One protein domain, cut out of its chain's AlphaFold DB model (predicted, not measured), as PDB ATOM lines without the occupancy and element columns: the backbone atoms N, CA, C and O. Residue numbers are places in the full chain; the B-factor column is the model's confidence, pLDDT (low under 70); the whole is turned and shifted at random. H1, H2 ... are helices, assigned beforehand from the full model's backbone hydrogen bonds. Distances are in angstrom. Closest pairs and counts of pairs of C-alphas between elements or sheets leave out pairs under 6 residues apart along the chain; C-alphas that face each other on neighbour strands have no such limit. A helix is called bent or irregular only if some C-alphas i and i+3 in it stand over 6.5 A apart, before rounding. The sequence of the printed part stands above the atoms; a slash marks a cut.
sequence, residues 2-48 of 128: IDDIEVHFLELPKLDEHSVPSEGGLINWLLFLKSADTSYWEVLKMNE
ATOM      1  N   ILE A   2      94.908   9.616  29.141       58.78
ATOM      2  CA  ILE A   2      96.011   8.643  28.997       58.78
ATOM      3  C   ILE A   2      95.554   7.532  28.018       58.78
ATOM      4  O   ILE A   2      96.321   6.656  27.647       58.78
ATOM      5  N   ASP A   3      94.308   7.604  27.537       60.22
ATOM      6  CA  ASP A   3      93.622   6.568  26.764       60.22
ATOM      7  C   ASP A   3      94.043   6.516  25.282       60.22
ATOM      8  O   ASP A   3      93.543   5.679  24.540       60.22
ATOM      9  N   ASP A   4      94.976   7.379  24.862       79.38
ATOM     10  CA  ASP A   4      95.452   7.494  23.475       79.38
ATOM     11  C   ASP A   4      96.839   6.851  23.249       79.38
ATOM     12  O   ASP A   4      97.436   7.020  22.186       79.38
ATOM     13  N   ILE A   5      97.396   6.146  24.245       81.50
ATOM     14  CA  ILE A   5      98.707   5.485  24.131       81.50
ATOM     15  C   ILE A   5      98.512   3.987  23.889       81.50
ATOM     16  O   ILE A   5      98.143   3.242  24.795       81.50
ATOM     17  N   GLU A   6      98.837   3.535  22.679       82.00
ATOM     18  CA  GLU A   6      98.974   2.116  22.348       82.00
ATOM     19  C   GLU A   6     100.457   1.718  22.394       82.00
ATOM     20  O   GLU A   6     101.307   2.339  21.756       82.00
ATOM     21  N   VAL A   7     100.783   0.693  23.187       84.06
ATOM     22  CA  VAL A   7     102.156   0.194  23.347       84.06
ATOM     23  C   VAL A   7     102.276  -1.164  22.671       84.06
ATOM     24  O   VAL A   7     101.642  -2.133  23.092       84.06
ATOM     25  N   HIS A   8     103.140  -1.259  21.665       78.31
ATOM     26  CA  HIS A   8     103.504  -2.528  21.043       78.31
ATOM     27  C   HIS A   8     104.831  -3.034  21.612       78.31
ATOM     28  O   HIS A   8     105.837  -2.326  21.597       78.31
ATOM     29  N   PHE A   9     104.842  -4.278  22.089       80.69
ATOM     30  CA  PHE A   9     106.057  -4.951  22.540       80.69
ATOM     31  C   PHE A   9     106.621  -5.801  21.404       80.69
ATOM     32  O   PHE A   9     105.959  -6.714  20.913       80.69
ATOM     33  N   LEU A  10     107.853  -5.499  20.995       81.62
ATOM     34  CA  LEU A  10     108.573  -6.224  19.953       81.62
ATOM     35  C   LEU A  10     109.821  -6.858  20.563       81.62
ATOM     36  O   LEU A  10     110.680  -6.171  21.112       81.62
ATOM     37  N   GLU A  11     109.921  -8.180  20.476       78.12
ATOM     38  CA  GLU A  11     111.039  -8.938  21.034       78.12
ATOM     39  C   GLU A  11     112.046  -9.297  19.936       78.12
ATOM     40  O   GLU A  11     111.848 -10.246  19.178       78.12
ATOM     41  N   LEU A  12     113.165  -8.569  19.886       76.06
ATOM     42  CA  LEU A  12     114.264  -8.814  18.942       76.06
ATOM     43  C   LEU A  12     114.819 -10.258  18.957       76.06
ATOM     44  O   LEU A  12     115.148 -10.758  17.881       76.06
ATOM     45  N   PRO A  13     114.898 -10.979  20.100       77.44
ATOM     46  CA  PRO A  13     115.360 -12.370  20.108       77.44
ATOM     47  C   PRO A  13     114.447 -13.342  19.352       77.44
ATOM     48  O   PRO A  13     114.917 -14.380  18.898       77.44
ATOM     49  N   LYS A  14     113.152 -13.021  19.208       74.50
ATOM     50  CA  LYS A  14     112.181 -13.844  18.464       74.50
ATOM     51  C   LYS A  14     112.259 -13.634  16.951       74.50
ATOM     52  O   LYS A  14     111.601 -14.357  16.207       74.50
ATOM     53  N   LEU A  15     113.034 -12.648  16.494       75.56
ATOM     54  CA  LEU A  15     113.289 -12.424  15.078       75.56
ATOM     55  C   LEU A  15     114.229 -13.519  14.566       75.56
ATOM     56  O   LEU A  15     115.345 -13.647  15.072       75.56
ATOM     57  N   ASP A  16     113.793 -14.286  13.568       68.75
ATOM     58  CA  ASP A  16     114.616 -15.326  12.947       68.75
ATOM     59  C   ASP A  16     115.889 -14.699  12.349       68.75
ATOM     60  O   ASP A  16     115.822 -13.677  11.664       68.75
ATOM     61  N   GLU A  17     117.057 -15.286  12.620       59.34
ATOM     62  CA  GLU A  17     118.331 -14.880  12.007       59.34
ATOM     63  C   GLU A  17     118.342 -15.070  10.486       59.34
ATOM     64  O   GLU A  17     119.089 -14.385   9.796       59.34
ATOM     65  N   HIS A  18     117.473 -15.933   9.958       60.06
ATOM     66  CA  HIS A  18     117.315 -16.191   8.525       60.06
ATOM     67  C   HIS A  18     116.265 -15.285   7.871       60.06
ATOM     68  O   HIS A  18     115.899 -15.504   6.715       60.06
ATOM     69  N   SER A  19     115.750 -14.282   8.593       62.91
ATOM     70  CA  SER A  19     114.813 -13.308   8.031       62.91
ATOM     71  C   SER A  19     115.513 -12.530   6.917       62.91
ATOM     72  O   SER A  19     116.377 -11.692   7.173       62.91
ATOM     73  N   VAL A  20     115.154 -12.822   5.668       62.78
ATOM     74  CA  VAL A  20     115.699 -12.127   4.499       62.78
ATOM     75  C   VAL A  20     115.085 -10.725   4.435       62.78
ATOM     76  O   VAL A  20     113.874 -10.601   4.649       62.78
ATOM     77  N   PRO A  21     115.873  -9.675   4.127       63.59
ATOM     78  CA  PRO A  21     115.333  -8.347   3.857       63.59
ATOM     79  C   PRO A  21     114.201  -8.440   2.830       63.59
ATOM     80  O   PRO A  21     114.404  -8.928   1.718       63.59
ATOM     81  N   SER A  22     113.001  -8.016   3.218       62.00
ATOM     82  CA  SER A  22     111.818  -8.024   2.351       62.00
ATOM     83  C   SER A  22     111.625  -6.648   1.707       62.00
ATOM     84  O   SER A  22     112.309  -5.690   2.091       62.00
ATOM     85  N   GLU A  23     110.709  -6.536   0.738       56.50
ATOM     86  CA  GLU A  23     110.288  -5.253   0.157       56.50
ATOM     87  C   GLU A  23     109.538  -4.426   1.216       56.50
ATOM     88  O   GLU A  23     108.311  -4.407   1.299       56.50
ATOM     89  N   GLY A  24     110.324  -3.766   2.060       60.53
ATOM     90  CA  GLY A  24     109.899  -2.808   3.062       60.53
ATOM     91  C   GLY A  24     109.352  -3.356   4.389       60.53
ATOM     92  O   GLY A  24     109.114  -4.550   4.576       60.53
ATOM     93  N   GLY A  25     109.157  -2.445   5.345       76.56
ATOM     94  CA  GLY A  25     108.405  -2.668   6.583       76.56
ATOM     95  C   GLY A  25     109.217  -2.871   7.868       76.56
ATOM     96  O   GLY A  25     110.446  -2.797   7.910       76.56
ATOM     97  N   LEU A  26     108.489  -3.134   8.963       77.94
ATOM     98  CA  LEU A  26     108.997  -3.271  10.339       77.94
ATOM     99  C   LEU A  26     110.135  -4.297  10.474       77.94
ATOM    100  O   LEU A  26     111.020  -4.119  11.304       77.94
ATOM    101  N   ILE A  27     110.147  -5.346   9.647       78.50
ATOM    102  CA  ILE A  27     111.186  -6.386   9.668       78.50
ATOM    103  C   ILE A  27     112.560  -5.795   9.333       78.50
ATOM    104  O   ILE A  27     113.523  -6.097  10.029       78.50
ATOM    105  N   ASN A  28     112.653  -4.900   8.345       79.06
ATOM    106  CA  ASN A  28     113.918  -4.261   7.971       79.06
ATOM    107  C   ASN A  28     114.438  -3.352   9.103       79.06
ATOM    108  O   ASN A  28     115.636  -3.327   9.379       79.06
ATOM    109  N   TRP A  29     113.533  -2.679   9.825       81.00
ATOM    110  CA  TRP A  29     113.864  -1.893  11.019       81.00
ATOM    111  C   TRP A  29     114.318  -2.759  12.198       81.00
ATOM    112  O   TRP A  29     115.289  -2.423  12.872       81.00
ATOM    113  N   LEU A  30     113.651  -3.890  12.441       82.12
ATOM    114  CA  LEU A  30     114.050  -4.830  13.491       82.12
ATOM    115  C   LEU A  30     115.384  -5.511  13.165       82.12
ATOM    116  O   LEU A  30     116.195  -5.699  14.070       82.12
ATOM    117  N   LEU A  31     115.643  -5.828  11.892       79.50
ATOM    118  CA  LEU A  31     116.934  -6.340  11.429       79.50
ATOM    119  C   LEU A  31     118.045  -5.310  11.646       79.50
ATOM    120  O   LEU A  31     119.047  -5.658  12.259       79.50
ATOM    121  N   PHE A  32     117.834  -4.047  11.256       80.44
ATOM    122  CA  PHE A  32     118.774  -2.951  11.528       80.44
ATOM    123  C   PHE A  32     119.115  -2.823  13.022       80.44
ATOM    124  O   PHE A  32     120.284  -2.700  13.373       80.44
ATOM    125  N   LEU A  33     118.118  -2.899  13.911       80.31
ATOM    126  CA  LEU A  33     118.335  -2.809  15.361       80.31
ATOM    127  C   LEU A  33     119.000  -4.062  15.958       80.31
ATOM    128  O   LEU A  33     119.690  -3.961  16.972       80.31
ATOM    129  N   LYS A  34     118.777  -5.242  15.364       76.44
ATOM    130  CA  LYS A  34     119.368  -6.513  15.812       76.44
ATOM    131  C   LYS A  34     120.814  -6.672  15.333       76.44
ATOM    132  O   LYS A  34     121.633  -7.226  16.065       76.44
ATOM    133  N   SER A  35     121.134  -6.231  14.117       65.69
ATOM    134  CA  SER A  35     122.458  -6.409  13.522       65.69
ATOM    135  C   SER A  35     123.375  -5.225  13.828       65.69
ATOM    136  O   SER A  35     123.192  -4.137  13.290       65.69
ATOM    137  N   ALA A  36     124.426  -5.455  14.619       58.84
ATOM    138  CA  ALA A  36     125.561  -4.529  14.723       58.84
ATOM    139  C   ALA A  36     126.514  -4.613  13.509       58.84
ATOM    140  O   ALA A  36     127.470  -3.849  13.413       58.84
ATOM    141  N   ASP A  37     126.275  -5.569  12.607       61.78
ATOM    142  CA  ASP A  37     127.101  -5.841  11.435       61.78
ATOM    143  C   ASP A  37     126.618  -5.024  10.227       61.78
ATOM    144  O   ASP A  37     125.435  -5.028   9.873       61.78
ATOM    145  N   THR A  38     127.552  -4.333   9.580       65.38
ATOM    146  CA  THR A  38     127.328  -3.517   8.382       65.38
ATOM    147  C   THR A  38     127.077  -4.350   7.124       65.38
ATOM    148  O   THR A  38     126.612  -3.807   6.122       65.38
ATOM    149  N   SER A  39     127.309  -5.666   7.166       67.25
ATOM    150  CA  SER A  39     127.197  -6.569   6.009       67.25
ATOM    151  C   SER A  39     125.812  -6.579   5.339       67.25
ATOM    152  O   SER A  39     125.718  -6.781   4.132       67.25
ATOM    153  N   TYR A  40     124.731  -6.314   6.084       66.88
ATOM    154  CA  TYR A  40     123.360  -6.269   5.544       66.88
ATOM    155  C   TYR A  40     122.867  -4.853   5.215       66.88
ATOM    156  O   TYR A  40     121.762  -4.684   4.696       66.88
ATOM    157  N   TRP A  41     123.670  -3.822   5.492       73.94
ATOM    158  CA  TRP A  41     123.232  -2.432   5.372       73.94
ATOM    159  C   TRP A  41     122.970  -2.017   3.928       73.94
ATOM    160  O   TRP A  41     122.059  -1.235   3.675       73.94
ATOM    161  N   GLU A  42     123.735  -2.537   2.968       71.44
ATOM    162  CA  GLU A  42     123.522  -2.230   1.549       71.44
ATOM    163  C   GLU A  42     122.155  -2.724   1.061       71.44
ATOM    164  O   GLU A  42     121.421  -1.970   0.425       71.44
ATOM    165  N   VAL A  43     121.772  -3.947   1.440       74.62
ATOM    166  CA  VAL A  43     120.476  -4.543   1.076       74.62
ATOM    167  C   VAL A  43     119.322  -3.824   1.784       74.62
ATOM    168  O   VAL A  43     118.292  -3.552   1.172       74.62
ATOM    169  N   LEU A  44     119.500  -3.453   3.056       75.81
ATOM    170  CA  LEU A  44     118.494  -2.703   3.814       75.81
ATOM    171  C   LEU A  44     118.259  -1.298   3.240       75.81
ATOM    172  O   LEU A  44     117.108  -0.882   3.127       75.81
ATOM    173  N   LYS A  45     119.318  -0.593   2.819       75.44
ATOM    174  CA  LYS A  45     119.209   0.723   2.163       75.44
ATOM    175  C   LYS A  45     118.475   0.650   0.827       75.44
ATOM    176  O   LYS A  45     117.680   1.534   0.529       75.44
ATOM    177  N   MET A  46     118.715  -0.401   0.038       73.94
ATOM    178  CA  MET A  46     118.017  -0.599  -1.238       73.94
ATOM    179  C   MET A  46     116.511  -0.822  -1.058       73.94
ATOM    180  O   MET A  46     115.728  -0.335  -1.869       73.94
ATOM    181  N   ASN A  47     116.112  -1.525   0.004       71.69
ATOM    182  CA  ASN A  47     114.714  -1.876   0.244       71.69
ATOM    183  C   ASN A  47     113.946  -0.823   1.063       71.69
ATOM    184  O   ASN A  47     112.719  -0.817   1.027       71.69
ATOM    185  N   GLU A  48     114.635   0.051   1.807       77.00
ATOM    186  CA  GLU A  48     114.027   1.054   2.691       77.00
ATOM    187  C   GLU A  48     114.821   2.377   2.727       77.00
ATOM    188  O   GLU A  48     115.764   2.528   3.512       77.00
TER     189      GLU A  48
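Overview. This is residues 2 to 48 of the 128 residues of an uncharacterized protein of Paenibacillus terrae (strain HPL-003) (UniProt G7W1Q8). What is the shape? A free tail, residues 2 to 9, sticks out of a small body in which H1 and H2 lie side by side, running opposite ways, and residues 10 to 25, with no named element, lead to H1. What is printed? The printed part has 47 residues, 19 of them in two helices, H1 then H2, with no named strand: all helix, loose, radius of gyration of the C-alphas 12.8 A, spans 41 by 21 by 16 A.

Along the chain. Where is H1? Residues 26 to 34, 12.2 A long, from C-alpha 26 at (108.997, -3.271, 10.339). Where is H2? Residues 38 to 47, 15.1 A, to C-alpha 47 at (114.714, -1.876, 0.244); it is irregular, with C-alphas 39 and 42 7.2 A apart.

Arrangement. Do they touch? H1 and H2, a helical hairpin with a tight link, only just touch, with 3 pairs of C-alphas within 8 A; the closest, of Asn 28 and Leu 44, are 6.4 A apart. How are they tilted? At a shallow tilt of 16 degrees, opposite ways. And their backbones? Every O i to N i+4 pair is within hydrogen-bond range in H1, 4 of 6 in H2.

Size, cuts and confidence. How large? The farthest C-alphas, of Ile 2 and Ser 39, are 41.6 A apart; the printed part has no cut. Where is confidence low? The model's pLDDT is under 70 at residues 2 to 3, 16 to 24 and 35 to 40.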